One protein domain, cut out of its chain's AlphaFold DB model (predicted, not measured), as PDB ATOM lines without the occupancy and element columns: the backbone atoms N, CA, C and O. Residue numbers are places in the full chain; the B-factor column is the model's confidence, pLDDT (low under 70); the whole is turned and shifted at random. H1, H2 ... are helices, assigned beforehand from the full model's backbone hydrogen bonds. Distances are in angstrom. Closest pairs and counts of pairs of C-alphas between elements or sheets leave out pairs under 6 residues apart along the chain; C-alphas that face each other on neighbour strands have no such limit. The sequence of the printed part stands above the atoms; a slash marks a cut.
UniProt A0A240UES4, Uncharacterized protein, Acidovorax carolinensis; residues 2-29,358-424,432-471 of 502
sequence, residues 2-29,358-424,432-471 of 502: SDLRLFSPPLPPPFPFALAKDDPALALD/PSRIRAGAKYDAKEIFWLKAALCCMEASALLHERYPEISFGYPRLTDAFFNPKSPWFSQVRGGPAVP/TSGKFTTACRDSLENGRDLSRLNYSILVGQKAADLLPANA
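AT A GLANCE: This is residues 2 to 29, 358 to 424 and 432 to 471 of the 502 residues of an uncharacterized protein of Acidovorax carolinensis (UniProt A0A240UES4). Two long helices, H1 and H4, cross nearly at right angles in the middle, and H1 lies between H4 and much of the loop stretch of residues 2 to 29. The short helices H2 and H3 form a pair near one end of the domain, while the small helices H5 and H6 lie toward the opposite end. The printed part has 135 residues with six named helices, H1 to H6 in order along the chain, and no named strand; the class is all helix, though named helices hold 58 residues, under half. The whole is compact, with a radius of gyration of the C-alphas of 14.5 A, and rounded, spanning 38 by 32 by 31 A.

IN THESE COORDINATES: Start at C-alpha 2, at (180.189, 213.730, 223.956); residues 2 to 29 and 358 to 373 hold no named element. Find C-alpha 374 at (181.663, 200.849, 201.647); from there H1, residues 374 to 391, runs 25.5 A. Next come H2, residues 399 to 407, 12.0 A long, and H3, residues 414 to 418. Beyond a cut, look for C-alpha 435 at (172.345, 191.995, 202.004), where H4, residues 435 to 452, begins its 25.8 A. H5, residues 454 to 457, and H6, residues 463 to 466, follow; H6 ends at C-alpha 466, at (188.684, 206.284, 196.443).

HOW THE PARTS SIT: Begin at H2, the hub, which touches three helices. It only just touches H1, with 3 pairs of C-alphas within 8 A; the closest are those of Cys 381 and Leu 402, 7.0 A apart, and the lines are about perpendicular at 77 degrees. H2 touches H3, with the C-alphas of Ala 405 and Phe 414 closest at 4.4 A. H2 touches H4, closest at the C-alphas of Tyr 399 and Arg 441, 5.3 A apart, at a steep tilt of 69 degrees, only just short of about perpendicular, opposite ways. Look next at residues 374 to 382 of H1, which alone touch H4: the closest C-alphas, of Ala 378 and Ser 443, are 4.2 A apart, and the lines are about perpendicular at 82 degrees. H4 and H5 meet only through their link, and H6 is apart from H5. In H1, H2, H3 and H4 every O i to N i+4 pair is within hydrogen-bond range; H5 and H6 are too short for such a pair.

THE WHOLE: The C-alphas of Glu 394 and Ala 469 are the farthest apart, at 42.5 A. Residues 30 to 357 and 425 to 431 are not printed; the gaps measure 21.9 A from C-alpha 29 to 358 and 21.7 A from C-alpha 424 to 432. No link printed whole is long. The mean pLDDT of the printed part is 71.7, and 51 residues are under 70, among them 2 to 14 and 358 to 370.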
ATOM      1  N   SER A   2     179.208 213.617 225.032       37.12
ATOM      2  CA  SER A   2     180.189 213.730 223.956       37.12
ATOM      3  C   SER A   2     179.735 214.707 222.865       37.12
ATOM      4  O   SER A   2     178.541 214.940 222.653       37.12
ATOM      5  N   ASP A   3     180.709 215.233 222.125       47.72
ATOM      6  CA  ASP A   3     180.489 215.916 220.849       47.72
ATOM      7  C   ASP A   3     180.475 214.925 219.662       47.72
ATOM      8  O   ASP A   3     180.699 215.324 218.517       47.72
ATOM      9  N   LEU A   4     180.206 213.626 219.900       50.97
ATOM     10  CA  LEU A   4     180.099 212.613 218.842       50.97
ATOM     11  C   LEU A   4     178.835 212.841 218.006       50.97
ATOM     12  O   LEU A   4     177.772 212.255 218.210       50.97
ATOM     13  N   ARG A   5     178.974 213.721 217.019       57.97
ATOM     14  CA  ARG A   5     178.037 213.867 215.911       57.97
ATOM     15  C   ARG A   5     178.448 212.902 214.811       57.97
ATOM     16  O   ARG A   5     179.611 212.892 214.412       57.97
ATOM     17  N   LEU A   6     177.473 212.145 214.312       62.25
ATOM     18  CA  LEU A   6     177.598 211.384 213.071       62.25
ATOM     19  C   LEU A   6     178.078 212.325 211.954       62.25
ATOM     20  O   LEU A   6     177.616 213.466 211.862       62.25
ATOM     21  N   PHE A   7     178.963 211.843 211.091       60.66
ATOM     22  CA  PHE A   7     179.476 212.554 209.926       60.66
ATOM     23  C   PHE A   7     178.369 212.887 208.916       60.66
ATOM     24  O   PHE A   7     178.341 213.989 208.367       60.66
ATOM     25  N   SER A   8     177.451 211.944 208.681       55.12
ATOM     26  CA  SER A   8     176.529 211.973 207.537       55.12
ATOM     27  C   SER A   8     175.014 212.150 207.820       55.12
ATOM     28  O   SER A   8     174.227 211.692 206.992       55.12
ATOM     29  N   PRO A   9     174.518 212.780 208.909       56.22
ATOM     30  CA  PRO A   9     173.104 213.132 209.011       56.22
ATOM     31  C   PRO A   9     172.812 214.414 208.195       56.22
ATOM     32  O   PRO A   9     173.483 215.431 208.406       56.22
ATOM     33  N   PRO A  10     171.793 214.431 207.313       56.50
ATOM     34  CA  PRO A  10     170.836 213.359 207.031       56.50
ATOM     35  C   PRO A  10     171.350 212.340 205.995       56.50
ATOM     36  O   PRO A  10     171.799 212.700 204.910       56.50
ATOM     37  N   LEU A  11     171.197 211.049 206.299       63.81
ATOM     38  CA  LEU A  11     171.525 209.957 205.374       63.81
ATOM     39  C   LEU A  11     170.413 209.798 204.319       63.81
ATOM     40  O   LEU A  11     169.245 209.713 204.718       63.81
ATOM     41  N   PRO A  12     170.724 209.672 203.014       59.56
ATOM     42  CA  PRO A  12     169.711 209.653 201.959       59.56
ATOM     43  C   PRO A  12     168.761 208.440 202.057       59.56
ATOM     44  O   PRO A  12     169.190 207.324 202.373       59.56
ATOM     45  N   PRO A  13     167.449 208.617 201.818       60.16
ATOM     46  CA  PRO A  13     166.512 207.514 201.630       60.16
ATOM     47  C   PRO A  13     166.496 207.042 200.157       60.16
ATOM     48  O   PRO A  13     166.696 207.858 199.259       60.16
ATOM     49  N   PRO A  14     166.215 205.755 199.876       65.19
ATOM     50  CA  PRO A  14     166.114 204.656 200.835       65.19
ATOM     51  C   PRO A  14     167.495 204.153 201.298       65.19
ATOM     52  O   PRO A  14     167.595 203.598 202.388       65.19
ATOM     53  N   PHE A  15     168.554 204.401 200.521       74.19
ATOM     54  CA  PHE A  15     169.894 203.832 200.694       74.19
ATOM     55  C   PHE A  15     170.826 204.729 201.539       74.19
ATOM     56  O   PHE A  15     171.484 205.607 200.980       74.19
ATOM     57  N   PRO A  16     170.962 204.522 202.869       74.94
ATOM     58  CA  PRO A  16     171.759 205.404 203.729       74.94
ATOM     59  C   PRO A  16     173.231 205.485 203.309       74.94
ATOM     60  O   PRO A  16     173.865 206.522 203.482       74.94
ATOM     61  N   PHE A  17     173.770 204.400 202.754       81.50
ATOM     62  CA  PHE A  17     175.185 204.258 202.425       81.50
ATOM     63  C   PHE A  17     175.533 204.617 200.976       81.50
ATOM     64  O   PHE A  17     176.715 204.620 200.641       81.50
ATOM     65  N   ALA A  18     174.555 204.930 200.123       78.88
ATOM     66  CA  ALA A  18     174.815 205.383 198.759       78.88
ATOM     67  C   ALA A  18     175.563 206.725 198.761       78.88
ATOM     68  O   ALA A  18     175.372 207.541 199.669       78.88
ATOM     69  N   LEU A  19     176.384 206.964 197.736       76.88
ATOM     70  CA  LEU A  19     176.932 208.292 197.453       76.88
ATOM     71  C   LEU A  19     175.900 209.096 196.662       76.88
ATOM     72  O   LEU A  19     175.678 208.840 195.479       76.88
ATOM     73  N   ALA A  20     175.264 210.065 197.318       71.94
ATOM     74  CA  ALA A  20     174.445 211.056 196.629       71.94
ATOM     75  C   ALA A  20     175.334 212.120 195.960       71.94
ATOM     76  O   ALA A  20     176.480 212.331 196.348       71.94
ATOM     77  N   LYS A  21     174.803 212.822 194.956       68.44
ATOM     78  CA  LYS A  21     175.549 213.838 194.190       68.44
ATOM     79  C   LYS A  21     176.015 215.031 195.044       68.44
ATOM     80  O   LYS A  21     177.000 215.683 194.713       68.44
ATOM     81  N   ASP A  22     175.279 215.330 196.105       68.25
ATOM     82  CA  ASP A  22     175.498 216.398 197.082       68.25
ATOM     83  C   ASP A  22     176.036 215.874 198.430       68.25
ATOM     84  O   ASP A  22     176.042 216.596 199.426       68.25
ATOM     85  N   ASP A  23     176.497 214.622 198.471       72.75
ATOM     86  CA  ASP A  23     176.995 213.976 199.683       72.75
ATOM     87  C   ASP A  23     178.333 214.583 200.152       72.75
ATOM     88  O   ASP A  23     179.296 214.593 199.377       72.75
ATOM     89  N   PRO A  24     178.462 215.021 201.422       72.00
ATOM     90  CA  PRO A  24     179.734 215.478 201.985       72.00
ATOM     91  C   PRO A  24     180.884 214.468 201.840       72.00
ATOM     92  O   PRO A  24     182.043 214.870 201.772       72.00
ATOM     93  N   ALA A  25     180.587 213.166 201.734       76.62
ATOM     94  CA  ALA A  25     181.572 212.115 201.477       76.62
ATOM     95  C   ALA A  25     182.321 212.268 200.136       76.62
ATOM     96  O   ALA A  25     183.423 211.740 200.005       76.62
ATOM     97  N   LEU A  26     181.759 212.993 199.158       75.19
ATOM     98  CA  LEU A  26     182.417 213.300 197.879       75.19
ATOM     99  C   LEU A  26     183.507 214.376 197.994       75.19
ATOM    100  O   LEU A  26     184.369 214.455 197.121       75.19
ATOM    101  N   ALA A  27     183.460 215.208 199.040       74.94
ATOM    102  CA  ALA A  27     184.429 216.279 199.267       74.94
ATOM    103  C   ALA A  27     185.663 215.820 200.065       74.94
ATOM    104  O   ALA A  27     186.661 216.533 200.085       74.94
ATOM    105  N   LEU A  28     185.599 214.649 200.709       78.12
ATOM    106  CA  LEU A  28     186.697 214.105 201.505       78.12
ATOM    107  C   LEU A  28     187.818 213.548 200.617       78.12
ATOM    108  O   LEU A  28     187.572 212.743 199.711       78.12
ATOM    109  N   ASP A  29     189.057 213.908 200.936       76.88
ATOM    110  CA  ASP A  29     190.246 213.246 200.407       76.88
ATOM    111  C   ASP A  29     190.704 212.077 201.300       76.88
ATOM    112  O   ASP A  29     190.061 211.716 202.291       76.88
ATOM    113  N   PRO A 358     194.858 192.391 203.483       46.81
ATOM    114  CA  PRO A 358     194.302 191.801 202.277       46.81
ATOM    115  C   PRO A 358     193.583 192.884 201.466       46.81
ATOM    116  O   PRO A 358     192.768 193.642 201.983       46.81
ATOM    117  N   SER A 359     193.848 192.916 200.158       44.31
ATOM    118  CA  SER A 359     193.369 193.935 199.199       44.31
ATOM    119  C   SER A 359     191.841 194.109 199.059       44.31
ATOM    120  O   SER A 359     191.398 194.881 198.212       44.31
ATOM    121  N   ARG A 360     191.031 193.467 199.913       43.09
ATOM    122  CA  ARG A 360     189.589 193.716 200.091       43.09
ATOM    123  C   ARG A 360     189.264 195.176 200.445       43.09
ATOM    124  O   ARG A 360     188.143 195.602 200.205       43.09
ATOM    125  N   ILE A 361     190.230 195.923 200.991       50.53
ATOM    126  CA  ILE A 361     190.073 197.325 201.421       50.53
ATOM    127  C   ILE A 361     190.468 198.339 200.315       50.53
ATOM    128  O   ILE A 361     190.466 199.547 200.532       50.53
ATOM    129  N   ARG A 362     190.810 197.893 199.092       49.88
ATOM    130  CA  ARG A 362     191.091 198.829 197.986       49.88
ATOM    131  C   ARG A 362     189.814 199.260 197.272       49.88
ATOM    132  O   ARG A 362     189.192 198.461 196.583       49.88
ATOM    133  N   ALA A 363     189.501 200.547 197.414       46.72
ATOM    134  CA  ALA A 363     188.749 201.363 196.460       46.72
ATOM    135  C   ALA A 363     187.529 200.687 195.791       46.72
ATOM    136  O   ALA A 363     187.515 200.382 194.603       46.72
ATOM    137  N   GLY A 364     186.448 200.526 196.559       46.47
ATOM    138  CA  GLY A 364     185.088 200.684 196.021       46.47
ATOM    139  C   GLY A 364     184.336 199.415 195.612       46.47
ATOM    140  O   GLY A 364     183.129 199.487 195.427       46.47
ATOM    141  N   ALA A 365     184.992 198.259 195.505       44.16
ATOM    142  CA  ALA A 365     184.462 197.128 194.730       44.16
ATOM    143  C   ALA A 365     183.629 196.065 195.489       44.16
ATOM    144  O   ALA A 365     183.469 194.959 194.973       44.16
ATOM    145  N   LYS A 366     183.118 196.328 196.705       49.91
ATOM    146  CA  LYS A 366     182.355 195.303 197.463       49.91
ATOM    147  C   LYS A 366     180.840 195.304 197.205       49.91
ATOM    148  O   LYS A 366     180.213 194.257 197.333       49.91
ATOM    149  N   TYR A 367     180.264 196.445 196.832       55.16
ATOM    150  CA  TYR A 367     178.827 196.619 196.601       55.16
ATOM    151  C   TYR A 367     178.590 197.627 195.468       55.16
ATOM    152  O   TYR A 367     179.497 198.387 195.126       55.16
ATOM    153  N   ASP A 368     177.380 197.656 194.902       63.56
ATOM    154  CA  ASP A 368     176.983 198.727 193.983       63.56
ATOM    155  C   ASP A 368     176.955 200.061 194.742       63.56
ATOM    156  O   ASP A 368     176.194 200.239 195.694       63.56
ATOM    157  N   ALA A 369     177.789 201.010 194.321       61.69
ATOM    158  CA  ALA A 369     177.920 202.312 194.961       61.69
ATOM    159  C   ALA A 369     176.662 203.191 194.852       61.69
ATOM    160  O   ALA A 369     176.520 204.134 195.638       61.69
ATOM    161  N   LYS A 370     175.738 202.862 193.935       66.56
ATOM    162  CA  LYS A 370     174.400 203.470 193.862       66.56
ATOM    163  C   LYS A 370     173.519 203.104 195.067       66.56
ATOM    164  O   LYS A 370     172.549 203.804 195.335       66.56
ATOM    165  N   GLU A 371     173.876 202.061 195.821       72.06
ATOM    166  CA  GLU A 371     173.175 201.622 197.037       72.06
ATOM    167  C   GLU A 371     174.072 201.648 198.292       72.06
ATOM    168  O   GLU A 371     173.619 202.009 199.380       72.06
ATOM    169  N   ILE A 372     175.340 201.233 198.176       77.94
ATOM    170  CA  ILE A 372     176.270 201.066 199.301       77.94
ATOM    171  C   ILE A 372     177.698 201.429 198.874       77.94
ATOM    172  O   ILE A 372     178.427 200.626 198.293       77.94
ATOM    173  N   PHE A 373     178.159 202.618 199.255       81.19
ATOM    174  CA  PHE A 373     179.577 202.955 199.238       81.19
ATOM    175  C   PHE A 373     180.232 202.537 200.559       81.19
ATOM    176  O   PHE A 373     179.918 203.050 201.632       81.19
ATOM    177  N   TRP A 374     181.153 201.577 200.481       79.94
ATOM    178  CA  TRP A 374     181.663 200.849 201.647       79.94
ATOM    179  C   TRP A 374     182.421 201.717 202.675       79.94
ATOM    180  O   TRP A 374     182.312 201.435 203.864       79.94
ATOM    181  N   LEU A 375     183.140 202.777 202.269       83.19
ATOM    182  CA  LEU A 375     183.819 203.694 203.209       83.19
ATOM    183  C   LEU A 375     182.805 204.473 204.049       83.19
ATOM    184  O   LEU A 375     182.909 204.519 205.275       83.19
ATOM    185  N   LYS A 376     181.775 205.021 203.394       85.25
ATOM    186  CA  LYS A 376     180.659 205.690 204.067       85.25
ATOM    187  C   LYS A 376     179.897 204.714 204.963       85.25
ATOM    188  O   LYS A 376     179.611 205.062 206.102       85.25
ATOM    189  N   ALA A 377     179.621 203.496 204.493       85.56
ATOM    190  CA  ALA A 377     178.989 202.453 205.303       85.56
ATOM    191  C   ALA A 377     179.812 202.115 206.556       85.56
ATOM    192  O   ALA A 377     179.259 202.055 207.652       85.56
ATOM    193  N   ALA A 378     181.131 201.945 206.416       87.38
ATOM    194  CA  ALA A 378     182.028 201.615 207.521       87.38
ATOM    195  C   ALA A 378     182.060 202.724 208.574       87.38
ATOM    196  O   ALA A 378     181.847 202.452 209.755       87.38
ATOM    197  N   LEU A 379     182.239 203.973 208.136       87.44
ATOM    198  CA  LEU A 379     182.245 205.130 209.023       87.44
ATOM    199  C   LEU A 379     180.886 205.315 209.718       87.44
ATOM    200  O   LEU A 379     180.839 205.417 210.940       87.44
ATOM    201  N   CYS A 380     179.775 205.251 208.974       86.56
ATOM    202  CA  CYS A 380     178.431 205.352 209.548       86.56
ATOM    203  C   CYS A 380     178.173 204.255 210.592       86.56
ATOM    204  O   CYS A 380     177.692 204.560 211.681       86.56
ATOM    205  N   CYS A 381     178.499 202.992 210.293       87.31
ATOM    206  CA  CYS A 381     178.331 201.886 211.236       87.31
ATOM    207  C   CYS A 381     179.178 202.066 212.502       87.31
ATOM    208  O   CYS A 381     178.675 201.812 213.595       87.31
ATOM    209  N   MET A 382     180.430 202.521 212.378       86.94
ATOM    210  CA  MET A 382     181.287 202.799 213.535       86.94
ATOM    211  C   MET A 382     180.741 203.930 214.404       86.94
ATOM    212  O   MET A 382     180.580 203.747 215.610       86.94
ATOM    213  N   GLU A 383     180.430 205.086 213.811       86.25
ATOM    214  CA  GLU A 383     179.940 206.242 214.565       86.25
ATOM    215  C   GLU A 383     178.569 205.962 215.197       86.25
ATOM    216  O   GLU A 383     178.335 206.347 216.341       86.25
ATOM    217  N   ALA A 384     177.677 205.240 214.506       86.06
ATOM    218  CA  ALA A 384     176.397 204.810 215.065       86.06
ATOM    219  C   ALA A 384     176.582 203.806 216.213       86.06
ATOM    220  O   ALA A 384     175.910 203.932 217.233       86.06
ATOM    221  N   SER A 385     177.513 202.853 216.087       86.19
ATOM    222  CA  SER A 385     177.849 201.918 217.167       86.19
ATOM    223  C   SER A 385     178.375 202.655 218.402       86.19
ATOM    224  O   SER A 385     177.924 202.369 219.508       86.19
ATOM    225  N   ALA A 386     179.286 203.619 218.227       82.31
ATOM    226  CA  ALA A 386     179.836 204.418 219.323       82.31
ATOM    227  C   ALA A 386     178.762 205.298 219.992       82.31
ATOM    228  O   ALA A 386     178.603 205.268 221.211       82.31
ATOM    229  N   LEU A 387     177.969 206.023 219.192       84.38
ATOM    230  CA  LEU A 387     176.891 206.897 219.669       84.38
ATOM    231  C   LEU A 387     175.809 206.131 220.443       84.38
ATOM    232  O   LEU A 387     175.308 206.615 221.459       84.38
ATOM    233  N   LEU A 388     175.406 204.961 219.943       85.00
ATOM    234  CA  LEU A 388     174.381 204.144 220.585       85.00
ATOM    235  C   LEU A 388     174.908 203.482 221.862       85.00
ATOM    236  O   LEU A 388     174.170 203.429 222.843       85.00
ATOM    237  N   HIS A 389     176.174 203.057 221.888       83.69
ATOM    238  CA  HIS A 389     176.796 202.507 223.091       83.69
ATOM    239  C   HIS A 389     176.938 203.556 224.212       83.69
ATOM    240  O   HIS A 389     176.563 203.266 225.341       83.69
ATOM    241  N   GLU A 390     177.350 204.799 223.913       81.50
ATOM    242  CA  GLU A 390     177.390 205.883 224.920       81.50
ATOM    243  C   GLU A 390     176.000 206.161 225.524       81.50
ATOM    244  O   GLU A 390     175.867 206.412 226.722       81.50
ATOM    245  N   ARG A 391     174.947 206.119 224.698       83.56
ATOM    246  CA  ARG A 391     173.566 206.394 225.135       83.56
ATOM    247  C   ARG A 391     172.912 205.228 225.866       83.56
ATOM    248  O   ARG A 391     172.023 205.459 226.684       83.56
ATOM    249  N   TYR A 392     173.314 204.001 225.552       85.50
ATOM    250  CA  TYR A 392     172.737 202.776 226.094       85.50
ATOM    251  C   TYR A 392     173.844 201.748 226.405       85.50
ATOM    252  O   TYR A 392     173.950 200.746 225.693       85.50
ATOM    253  N   PRO A 393     174.656 201.955 227.464       80.81
ATOM    254  CA  PRO A 393     175.817 201.103 227.757       80.81
ATOM    255  C   PRO A 393     175.461 199.620 227.936       80.81
ATOM    256  O   PRO A 393     176.149 198.747 227.416       80.81
ATOM    257  N   GLU A 394     174.315 199.347 228.569       82.12
ATOM    258  CA  GLU A 394     173.763 198.002 228.812       82.12
ATOM    259  C   GLU A 394     173.290 197.268 227.537       82.12
ATOM    260  O   GLU A 394     172.838 196.123 227.592       82.12
ATOM    261  N   ILE A 395     173.320 197.924 226.371       80.00
ATOM    262  CA  ILE A 395     172.807 197.384 225.110       80.00
ATOM    263  C   ILE A 395     173.965 197.177 224.130       80.00
ATOM    264  O   ILE A 395     174.529 198.119 223.582       80.00
ATOM    265  N   SER A 396     174.269 195.915 223.816       74.88
ATOM    266  CA  SER A 396     175.185 195.588 222.715       74.88
ATOM    267  C   SER A 396     174.542 195.897 221.352       74.88
ATOM    268  O   SER A 396     173.500 195.328 221.006       74.88
ATOM    269  N   PHE A 397     175.156 196.777 220.556       74.38
ATOM    270  CA  PHE A 397     174.698 197.149 219.209       74.38
ATOM    271  C   PHE A 397     175.407 196.344 218.115       74.38
ATOM    272  O   PHE A 397     176.123 196.878 217.273       74.38
ATOM    273  N   GLY A 398     175.179 195.029 218.118       70.44
ATOM    274  CA  GLY A 398     175.604 194.151 217.028       70.44
ATOM    275  C   GLY A 398     174.905 194.454 215.693       70.44
ATOM    276  O   GLY A 398     173.889 195.154 215.629       70.44
ATOM    277  N   TYR A 399     175.422 193.858 214.617       81.12
ATOM    278  CA  TYR A 399     175.026 194.126 213.227       81.12
ATOM    279  C   TYR A 399     173.505 194.137 212.949       81.12
ATOM    280  O   TYR A 399     173.060 195.040 212.236       81.12
ATOM    281  N   PRO A 400     172.671 193.235 213.518       80.75
ATOM    282  CA  PRO A 400     171.223 193.277 213.305       80.75
ATOM    283  C   PRO A 400     170.563 194.548 213.861       80.75
ATOM    284  O   PRO A 400     169.688 195.110 213.211       80.75
ATOM    285  N   ARG A 401     171.009 195.046 215.025       84.19
ATOM    286  CA  ARG A 401     170.469 196.271 215.648       84.19
ATOM    287  C   ARG A 401     170.908 197.532 214.909       84.19
ATOM    288  O   ARG A 401     170.114 198.456 214.777       84.19
ATOM    289  N   LEU A 402     172.132 197.555 214.377       85.88
ATOM    290  CA  LEU A 402     172.580 198.633 213.487       85.88
ATOM    291  C   LEU A 402     171.782 198.637 212.177       85.88
ATOM    292  O   LEU A 402     171.317 199.689 211.752       85.88
ATOM    293  N   THR A 403     171.555 197.466 211.575       85.50
ATOM    294  CA  THR A 403     170.742 197.341 210.352       85.50
ATOM    295  C   THR A 403     169.312 197.835 210.593       85.50
ATOM    296  O   THR A 403     168.803 198.653 209.829       85.50
ATOM    297  N   ASP A 404     168.692 197.430 211.702       83.75
ATOM    298  CA  ASP A 404     167.383 197.934 212.128       83.75
ATOM    299  C   ASP A 404     167.392 199.471 212.296       83.75
ATOM    300  O   ASP A 404     166.549 200.159 211.723       83.75
ATOM    301  N   ALA A 405     168.405 200.034 212.963       85.75
ATOM    302  CA  ALA A 405     168.539 201.480 213.158       85.75
ATOM    303  C   ALA A 405     168.760 202.285 211.856       85.75
ATOM    304  O   ALA A 405     168.313 203.427 211.759       85.75
ATOM    305  N   PHE A 406     169.434 201.731 210.843       82.88
ATOM    306  CA  PHE A 406     169.642 202.416 209.558       82.88
ATOM    307  C   PHE A 406     168.448 202.297 208.599       82.88
ATOM    308  O   PHE A 406     168.152 203.245 207.859       82.88
ATOM    309  N   PHE A 407     167.786 201.138 208.579       79.94
ATOM    310  CA  PHE A 407     166.849 200.772 207.514       79.94
ATOM    311  C   PHE A 407     165.384 200.712 207.959       79.94
ATOM    312  O   PHE A 407     164.534 201.077 207.154       79.94
ATOM    313  N   ASN A 408     165.068 200.332 209.203       80.19
ATOM    314  CA  ASN A 408     163.688 200.186 209.677       80.19
ATOM    315  C   ASN A 408     163.159 201.486 210.322       80.19
ATOM    316  O   ASN A 408     163.540 201.803 211.451       80.19
ATOM    317  N   PRO A 409     162.200 202.208 209.703       77.50
ATOM    318  CA  PRO A 409     161.657 203.451 210.260       77.50
ATOM    319  C   PRO A 409     160.887 203.264 211.577       77.50
ATOM    320  O   PRO A 409     160.600 204.245 212.257       77.50
ATOM    321  N   LYS A 410     160.532 202.019 211.936       78.38
ATOM    322  CA  LYS A 410     159.885 201.667 213.211       78.38
ATOM    323  C   LYS A 410     160.889 201.373 214.336       78.38
ATOM    324  O   LYS A 410     160.461 201.153 215.467       78.38
ATOM    325  N   SER A 411     162.193 201.342 214.050       82.88
ATOM    326  CA  SER A 411     163.227 201.093 215.056       82.88
ATOM    327  C   SER A 411     163.298 202.245 216.072       82.88
ATOM    328  O   SER A 411     163.346 203.409 215.660       82.88
ATOM    329  N   PRO A 412     163.385 201.977 217.392       83.19
ATOM    330  CA  PRO A 412     163.525 203.026 218.412       83.19
ATOM    331  C   PRO A 412     164.843 203.818 218.294       83.19
ATOM    332  O   PRO A 412     164.989 204.892 218.884       83.19
ATOM    333  N   TRP A 413     165.805 203.311 217.520       85.62
ATOM    334  CA  TRP A 413     167.098 203.951 217.273       85.62
ATOM    335  C   TRP A 413     167.140 204.732 215.948       85.62
ATOM    336  O   TRP A 413     168.073 205.509 215.738       85.62
ATOM    337  N   PHE A 414     166.127 204.592 215.077       81.00
ATOM    338  CA  PHE A 414     166.140 205.136 213.711       81.00
ATOM    339  C   PHE A 414     166.390 206.644 213.665       81.00
ATOM    340  O   PHE A 414     167.291 207.114 212.972       81.00
ATOM    341  N   SER A 415     165.640 207.417 214.452       77.94
ATOM    342  CA  SER A 415     165.774 208.880 214.495       77.94
ATOM    343  C   SER A 415     167.129 209.348 215.033       77.94
ATOM    344  O   SER A 415     167.599 210.424 214.661       77.94
ATOM    345  N   GLN A 416     167.781 208.530 215.864       80.00
ATOM    346  CA  GLN A 416     169.084 208.825 216.461       80.00
ATOM    347  C   GLN A 416     170.223 208.640 215.457       80.00
ATOM    348  O   GLN A 416     171.182 209.405 215.482       80.00
ATOM    349  N   VAL A 417     170.090 207.655 214.561       81.00
ATOM    350  CA  VAL A 417     171.085 207.315 213.535       81.00
ATOM    351  C   VAL A 417     170.852 208.073 212.218       81.00
ATOM    352  O   VAL A 417     171.801 208.466 211.547       81.00
ATOM    353  N   ARG A 418     169.595 208.333 211.836       75.12
ATOM    354  CA  ARG A 418     169.245 209.049 210.592       75.12
ATOM    355  C   ARG A 418     169.171 210.573 210.740       75.12
ATOM    356  O   ARG A 418     169.240 211.269 209.729       75.12
ATOM    357  N   GLY A 419     169.039 211.096 211.963       61.03
ATOM    358  CA  GLY A 419     169.038 212.540 212.232       61.03
ATOM    359  C   GLY A 419     167.724 213.270 211.915       61.03
ATOM    360  O   GLY A 419     167.744 214.472 211.665       61.03
ATOM    361  N   GLY A 420     166.586 212.572 211.922       59.78
ATOM    362  CA  GLY A 420     165.265 213.154 211.663       59.78
ATOM    363  C   GLY A 420     164.113 212.237 212.094       59.78
ATOM    364  O   GLY A 420     164.353 211.078 212.443       59.78
ATOM    365  N   PRO A 421     162.859 212.727 212.101       51.44
ATOM    366  CA  PRO A 421     161.693 211.877 212.328       51.44
ATOM    367  C   PRO A 421     161.561 210.833 211.208       51.44
ATOM    368  O   PRO A 421     161.908 211.097 210.056       51.44
ATOM    369  N   ALA A 422     161.044 209.649 211.544       53.81
ATOM    370  CA  ALA A 422     160.757 208.609 210.562       53.81
ATOM    371  C   ALA A 422     159.809 209.147 209.476       53.81
ATOM    372  O   ALA A 422     158.769 209.725 209.792       53.81
ATOM    373  N   VAL A 423     160.161 208.958 208.199       54.53
ATOM    374  CA  VAL A 423     159.314 209.386 207.076       54.53
ATOM    375  C   VAL A 423     158.035 208.534 207.097       54.53
ATOM    376  O   VAL A 423     158.145 207.326 206.878       54.53
ATOM    377  N   PRO A 424     156.832 209.103 207.336       48.50
ATOM    378  CA  PRO A 424     155.644 208.309 207.696       48.50
ATOM    379  C   PRO A 424     155.158 207.314 206.633       48.50
ATOM    380  O   PRO A 424     154.363 206.427 206.936       48.50
ATOM    381  N   THR A 432     164.661 190.483 203.361       59.88
ATOM    382  CA  THR A 432     164.623 189.013 203.288       59.88
ATOM    383  C   THR A 432     165.937 188.400 202.796       59.88
ATOM    384  O   THR A 432     166.175 187.216 203.010       59.88
ATOM    385  N   SER A 433     166.804 189.189 202.148       67.19
ATOM    386  CA  SER A 433     168.037 188.707 201.496       67.19
ATOM    387  C   SER A 433     169.297 188.743 202.375       67.19
ATOM    388  O   SER A 433     170.320 188.178 201.999       67.19
ATOM    389  N   GLY A 434     169.256 189.428 203.523       75.25
ATOM    390  CA  GLY A 434     170.410 189.619 204.415       75.25
ATOM    391  C   GLY A 434     171.566 190.460 203.841       75.25
ATOM    392  O   GLY A 434     172.660 190.455 204.415       75.25
ATOM    393  N   LYS A 435     171.359 191.164 202.718       78.12
ATOM    394  CA  LYS A 435     172.345 191.995 202.004       78.12
ATOM    395  C   LYS A 435     172.831 193.187 202.837       78.12
ATOM    396  O   LYS A 435     174.036 193.336 203.016       78.12
ATOM    397  N   PHE A 436     171.935 194.013 203.369       77.31
ATOM    398  CA  PHE A 436     172.231 195.149 204.245       77.31
ATOM    399  C   PHE A 436     172.746 194.695 205.610       77.31
ATOM    400  O   PHE A 436     173.660 195.322 206.138       77.31
ATOM    401  N   THR A 437     172.248 193.578 206.143       81.00
ATOM    402  CA  THR A 437     172.780 192.966 207.373       81.00
ATOM    403  C   THR A 437     174.241 192.545 207.188       81.00
ATOM    404  O   THR A 437     175.108 192.875 208.001       81.00
ATOM    405  N   THR A 438     174.538 191.884 206.064       80.88
ATOM    406  CA  THR A 438     175.898 191.530 205.636       80.88
ATOM    407  C   THR A 438     176.750 192.776 205.402       80.88
ATOM    408  O   THR A 438     177.882 192.834 205.869       80.88
ATOM    409  N   ALA A 439     176.211 193.801 204.741       78.56
ATOM    410  CA  ALA A 439     176.923 195.050 204.513       78.56
ATOM    411  C   ALA A 439     177.243 195.782 205.821       78.56
ATOM    412  O   ALA A 439     178.359 196.272 205.963       78.56
ATOM    413  N   CYS A 440     176.330 195.818 206.797       82.38
ATOM    414  CA  CYS A 440     176.576 196.427 208.105       82.38
ATOM    415  C   CYS A 440     177.659 195.672 208.886       82.38
ATOM    416  O   CYS A 440     178.544 196.323 209.441       82.38
ATOM    417  N   ARG A 441     177.634 194.328 208.879       84.62
ATOM    418  CA  ARG A 441     178.705 193.487 209.446       84.62
ATOM    419  C   ARG A 441     180.050 193.817 208.823       84.62
ATOM    420  O   ARG A 441     180.955 194.301 209.495       84.62
ATOM    421  N   ASP A 442     180.139 193.582 207.522       82.12
ATOM    422  CA  ASP A 442     181.379 193.666 206.773       82.12
ATOM    423  C   ASP A 442     181.960 195.090 206.818       82.12
ATOM    424  O   ASP A 442     183.175 195.272 206.816       82.12
ATOM    425  N   SER A 443     181.100 196.112 206.882       82.94
ATOM    426  CA  SER A 443     181.513 197.512 207.002       82.94
ATOM    427  C   SER A 443     181.978 197.876 208.412       82.94
ATOM    428  O   SER A 443     182.958 198.605 208.532       82.94
ATOM    429  N   LEU A 444     181.344 197.367 209.478       82.75
ATOM    430  CA  LEU A 444     181.812 197.610 210.849       82.75
ATOM    431  C   LEU A 444     183.158 196.914 211.112       82.75
ATOM    432  O   LEU A 444     184.044 197.516 211.712       82.75
ATOM    433  N   GLU A 445     183.339 195.690 210.611       80.38
ATOM    434  CA  GLU A 445     184.614 194.958 210.668       80.38
ATOM    435  C   GLU A 445     185.723 195.714 209.916       80.38
ATOM    436  O   GLU A 445     186.758 196.035 210.504       80.38
ATOM    437  N   ASN A 446     185.474 196.103 208.658       79.12
ATOM    438  CA  ASN A 446     186.409 196.917 207.872       79.12
ATOM    439  C   ASN A 446     186.724 198.267 208.540       79.12
ATOM    440  O   ASN A 446     187.869 198.713 208.503       79.12
ATOM    441  N   GLY A 447     185.725 198.922 209.141       81.25
ATOM    442  CA  GLY A 447     185.895 200.189 209.850       81.25
ATOM    443  C   GLY A 447     186.818 200.048 211.059       81.25
ATOM    444  O   GLY A 447     187.755 200.829 211.200       81.25
ATOM    445  N   ARG A 448     186.614 199.011 211.883       78.81
ATOM    446  CA  ARG A 448     187.485 198.699 213.030       78.81
ATOM    447  C   ARG A 448     188.930 198.416 212.607       78.81
ATOM    448  O   ARG A 448     189.860 198.854 213.278       78.81
ATOM    449  N   ASP A 449     189.138 197.698 211.503       73.81
ATOM    450  CA  ASP A 449     190.483 197.469 210.957       73.81
ATOM    451  C   ASP A 449     191.117 198.771 210.428       73.81
ATOM    452  O   ASP A 449     192.304 199.020 210.662       73.81
ATOM    453  N   LEU A 450     190.330 199.620 209.750       76.31
ATOM    454  CA  LEU A 450     190.762 200.948 209.306       76.31
ATOM    455  C   LEU A 450     191.168 201.829 210.484       76.31
ATOM    456  O   LEU A 450     192.275 202.349 210.452       76.31
ATOM    457  N   SER A 451     190.345 201.955 211.530       76.50
ATOM    458  CA  SER A 451     190.635 202.824 212.680       76.50
ATOM    459  C   SER A 451     191.897 202.425 213.436       76.50
ATOM    460  O   SER A 451     192.593 203.292 213.956       76.50
ATOM    461  N   ARG A 452     192.201 201.121 213.496       67.88
ATOM    462  CA  ARG A 452     193.348 200.589 214.240       67.88
ATOM    463  C   ARG A 452     194.675 201.078 213.675       67.88
ATOM    464  O   ARG A 452     195.340 201.869 214.324       67.88
ATOM    465  N   LEU A 453     195.038 200.623 212.475       59.97
ATOM    466  CA  LEU A 453     196.260 201.044 211.767       59.97
ATOM    467  C   LEU A 453     196.129 201.000 210.235       59.97
ATOM    468  O   LEU A 453     197.050 201.428 209.538       59.97
ATOM    469  N   ASN A 454     195.029 200.474 209.677       66.25
ATOM    470  CA  ASN A 454     194.906 200.321 208.224       66.25
ATOM    471  C   ASN A 454     194.461 201.622 207.525       66.25
ATOM    472  O   ASN A 454     194.480 201.671 206.298       66.25
ATOM    473  N   TYR A 455     194.110 202.691 208.254       74.19
ATOM    474  CA  TYR A 455     193.828 204.017 207.683       74.19
ATOM    475  C   TYR A 455     194.994 204.563 206.840       74.19
ATOM    476  O   TYR A 455     194.752 205.313 205.897       74.19
ATOM    477  N   SER A 456     196.237 204.124 207.092       66.50
ATOM    478  CA  SER A 456     197.422 204.488 206.297       66.50
ATOM    479  C   SER A 456     197.324 204.117 204.814       66.50
ATOM    480  O   SER A 456     198.095 204.627 204.007       66.50
ATOM    481  N   ILE A 457     196.399 203.230 204.426       67.12
ATOM    482  CA  ILE A 457     196.147 202.943 203.008       67.12
ATOM    483  C   ILE A 457     195.363 204.067 202.319       67.12
ATOM    484  O   ILE A 457     195.446 204.171 201.098       67.12
ATOM    485  N   LEU A 458     194.564 204.840 203.069       73.62
ATOM    486  CA  LEU A 458     193.675 205.899 202.574       73.62
ATOM    487  C   LEU A 458     194.432 207.218 202.427       73.62
ATOM    488  O   LEU A 458     194.272 207.889 201.412       73.62
ATOM    489  N   VAL A 459     195.292 207.516 203.405       73.31
ATOM    490  CA  VAL A 459     196.232 208.643 203.442       73.31
ATOM    491  C   VAL A 459     196.834 208.908 202.052       73.31
ATOM    492  O   VAL A 459     197.398 208.010 201.423       73.31
ATOM    493  N   GLY A 460     196.670 210.134 201.547       64.88
ATOM    494  CA  GLY A 460     197.230 210.612 200.276       64.88
ATOM    495  C   GLY A 460     196.531 210.145 199.000       64.88
ATOM    496  O   GLY A 460     196.928 210.542 197.895       64.88
ATOM    497  N   GLN A 461     195.491 209.318 199.098       68.44
ATOM    498  CA  GLN A 461     194.640 209.022 197.951       68.44
ATOM    499  C   GLN A 461     193.832 210.261 197.551       68.44
ATOM    500  O   GLN A 461     193.327 211.002 198.394       68.44
ATOM    501  N   LYS A 462     193.679 210.494 196.243       67.44
ATOM    502  CA  LYS A 462     192.741 211.517 195.761       67.44
ATOM    503  C   LYS A 462     191.313 210.998 195.916       67.44
ATOM    504  O   LYS A 462     191.099 209.792 195.842       67.44
ATOM    505  N   ALA A 463     190.322 211.888 195.974       67.75
ATOM    506  CA  ALA A 463     188.912 211.489 195.910       67.75
ATOM    507  C   ALA A 463     188.636 210.536 194.721       67.75
ATOM    508  O   ALA A 463     188.018 209.493 194.888       67.75
ATOM    509  N   ALA A 464     189.211 210.806 193.542       64.94
ATOM    510  CA  ALA A 464     189.103 209.933 192.365       64.94
ATOM    511  C   ALA A 464     189.834 208.570 192.470       64.94
ATOM    512  O   ALA A 464     189.562 207.690 191.661       64.94
ATOM    513  N   ASP A 465     190.762 208.388 193.419       66.94
ATOM    514  CA  ASP A 465     191.373 207.080 193.722       66.94
ATOM    515  C   ASP A 465     190.467 206.247 194.673       66.94
ATOM    516  O   ASP A 465     190.562 205.021 194.693       66.94
ATOM    517  N   LEU A 466     189.573 206.897 195.438       70.44
ATOM    518  CA  LEU A 466     188.684 206.284 196.443       70.44
ATOM    519  C   LEU A 466     187.248 206.051 195.945       70.44
ATOM    520  O   LEU A 466     186.573 205.119 196.399       70.44
ATOM    521  N   LEU A 467     186.770 206.914 195.050       70.69
ATOM    522  CA  LEU A 467     185.419 206.887 194.500       70.69
ATOM    523  C   LEU A 467     185.314 205.906 193.316       70.69
ATOM    524  O   LEU A 467     186.231 205.818 192.501       70.69
ATOM    525  N   PRO A 468     184.189 205.183 193.169       64.88
ATOM    526  CA  PRO A 468     183.968 204.323 192.013       64.88
ATOM    527  C   PRO A 468     183.861 205.143 190.719       64.88
ATOM    528  O   PRO A 468     183.245 206.207 190.699       64.88
ATOM    529  N   ALA A 469     184.393 204.610 189.615       58.12
ATOM    530  CA  ALA A 469     184.484 205.314 188.327       58.12
ATOM    531  C   ALA A 469     183.138 205.847 187.785       58.12
ATOM    532  O   ALA A 469     183.117 206.847 187.072       58.12
ATOM    533  N   ASN A 470     182.021 205.215 188.166       55.34
ATOM    534  CA  ASN A 470     180.666 205.558 187.724       55.34
ATOM    535  C   ASN A 470     179.836 206.278 188.812       55.34
ATOM    536  O   ASN A 470     178.611 206.311 188.721       55.34
ATOM    537  N   ALA A 471     180.461 206.820 189.864       52.25
ATOM    538  CA  ALA A 471     179.754 207.406 191.014       52.25
ATOM    539  C   ALA A 471     178.961 208.696 190.709       52.25
ATOM    540  O   ALA A 471     178.220 209.164 191.570       52.25
TER     541      ALA A 471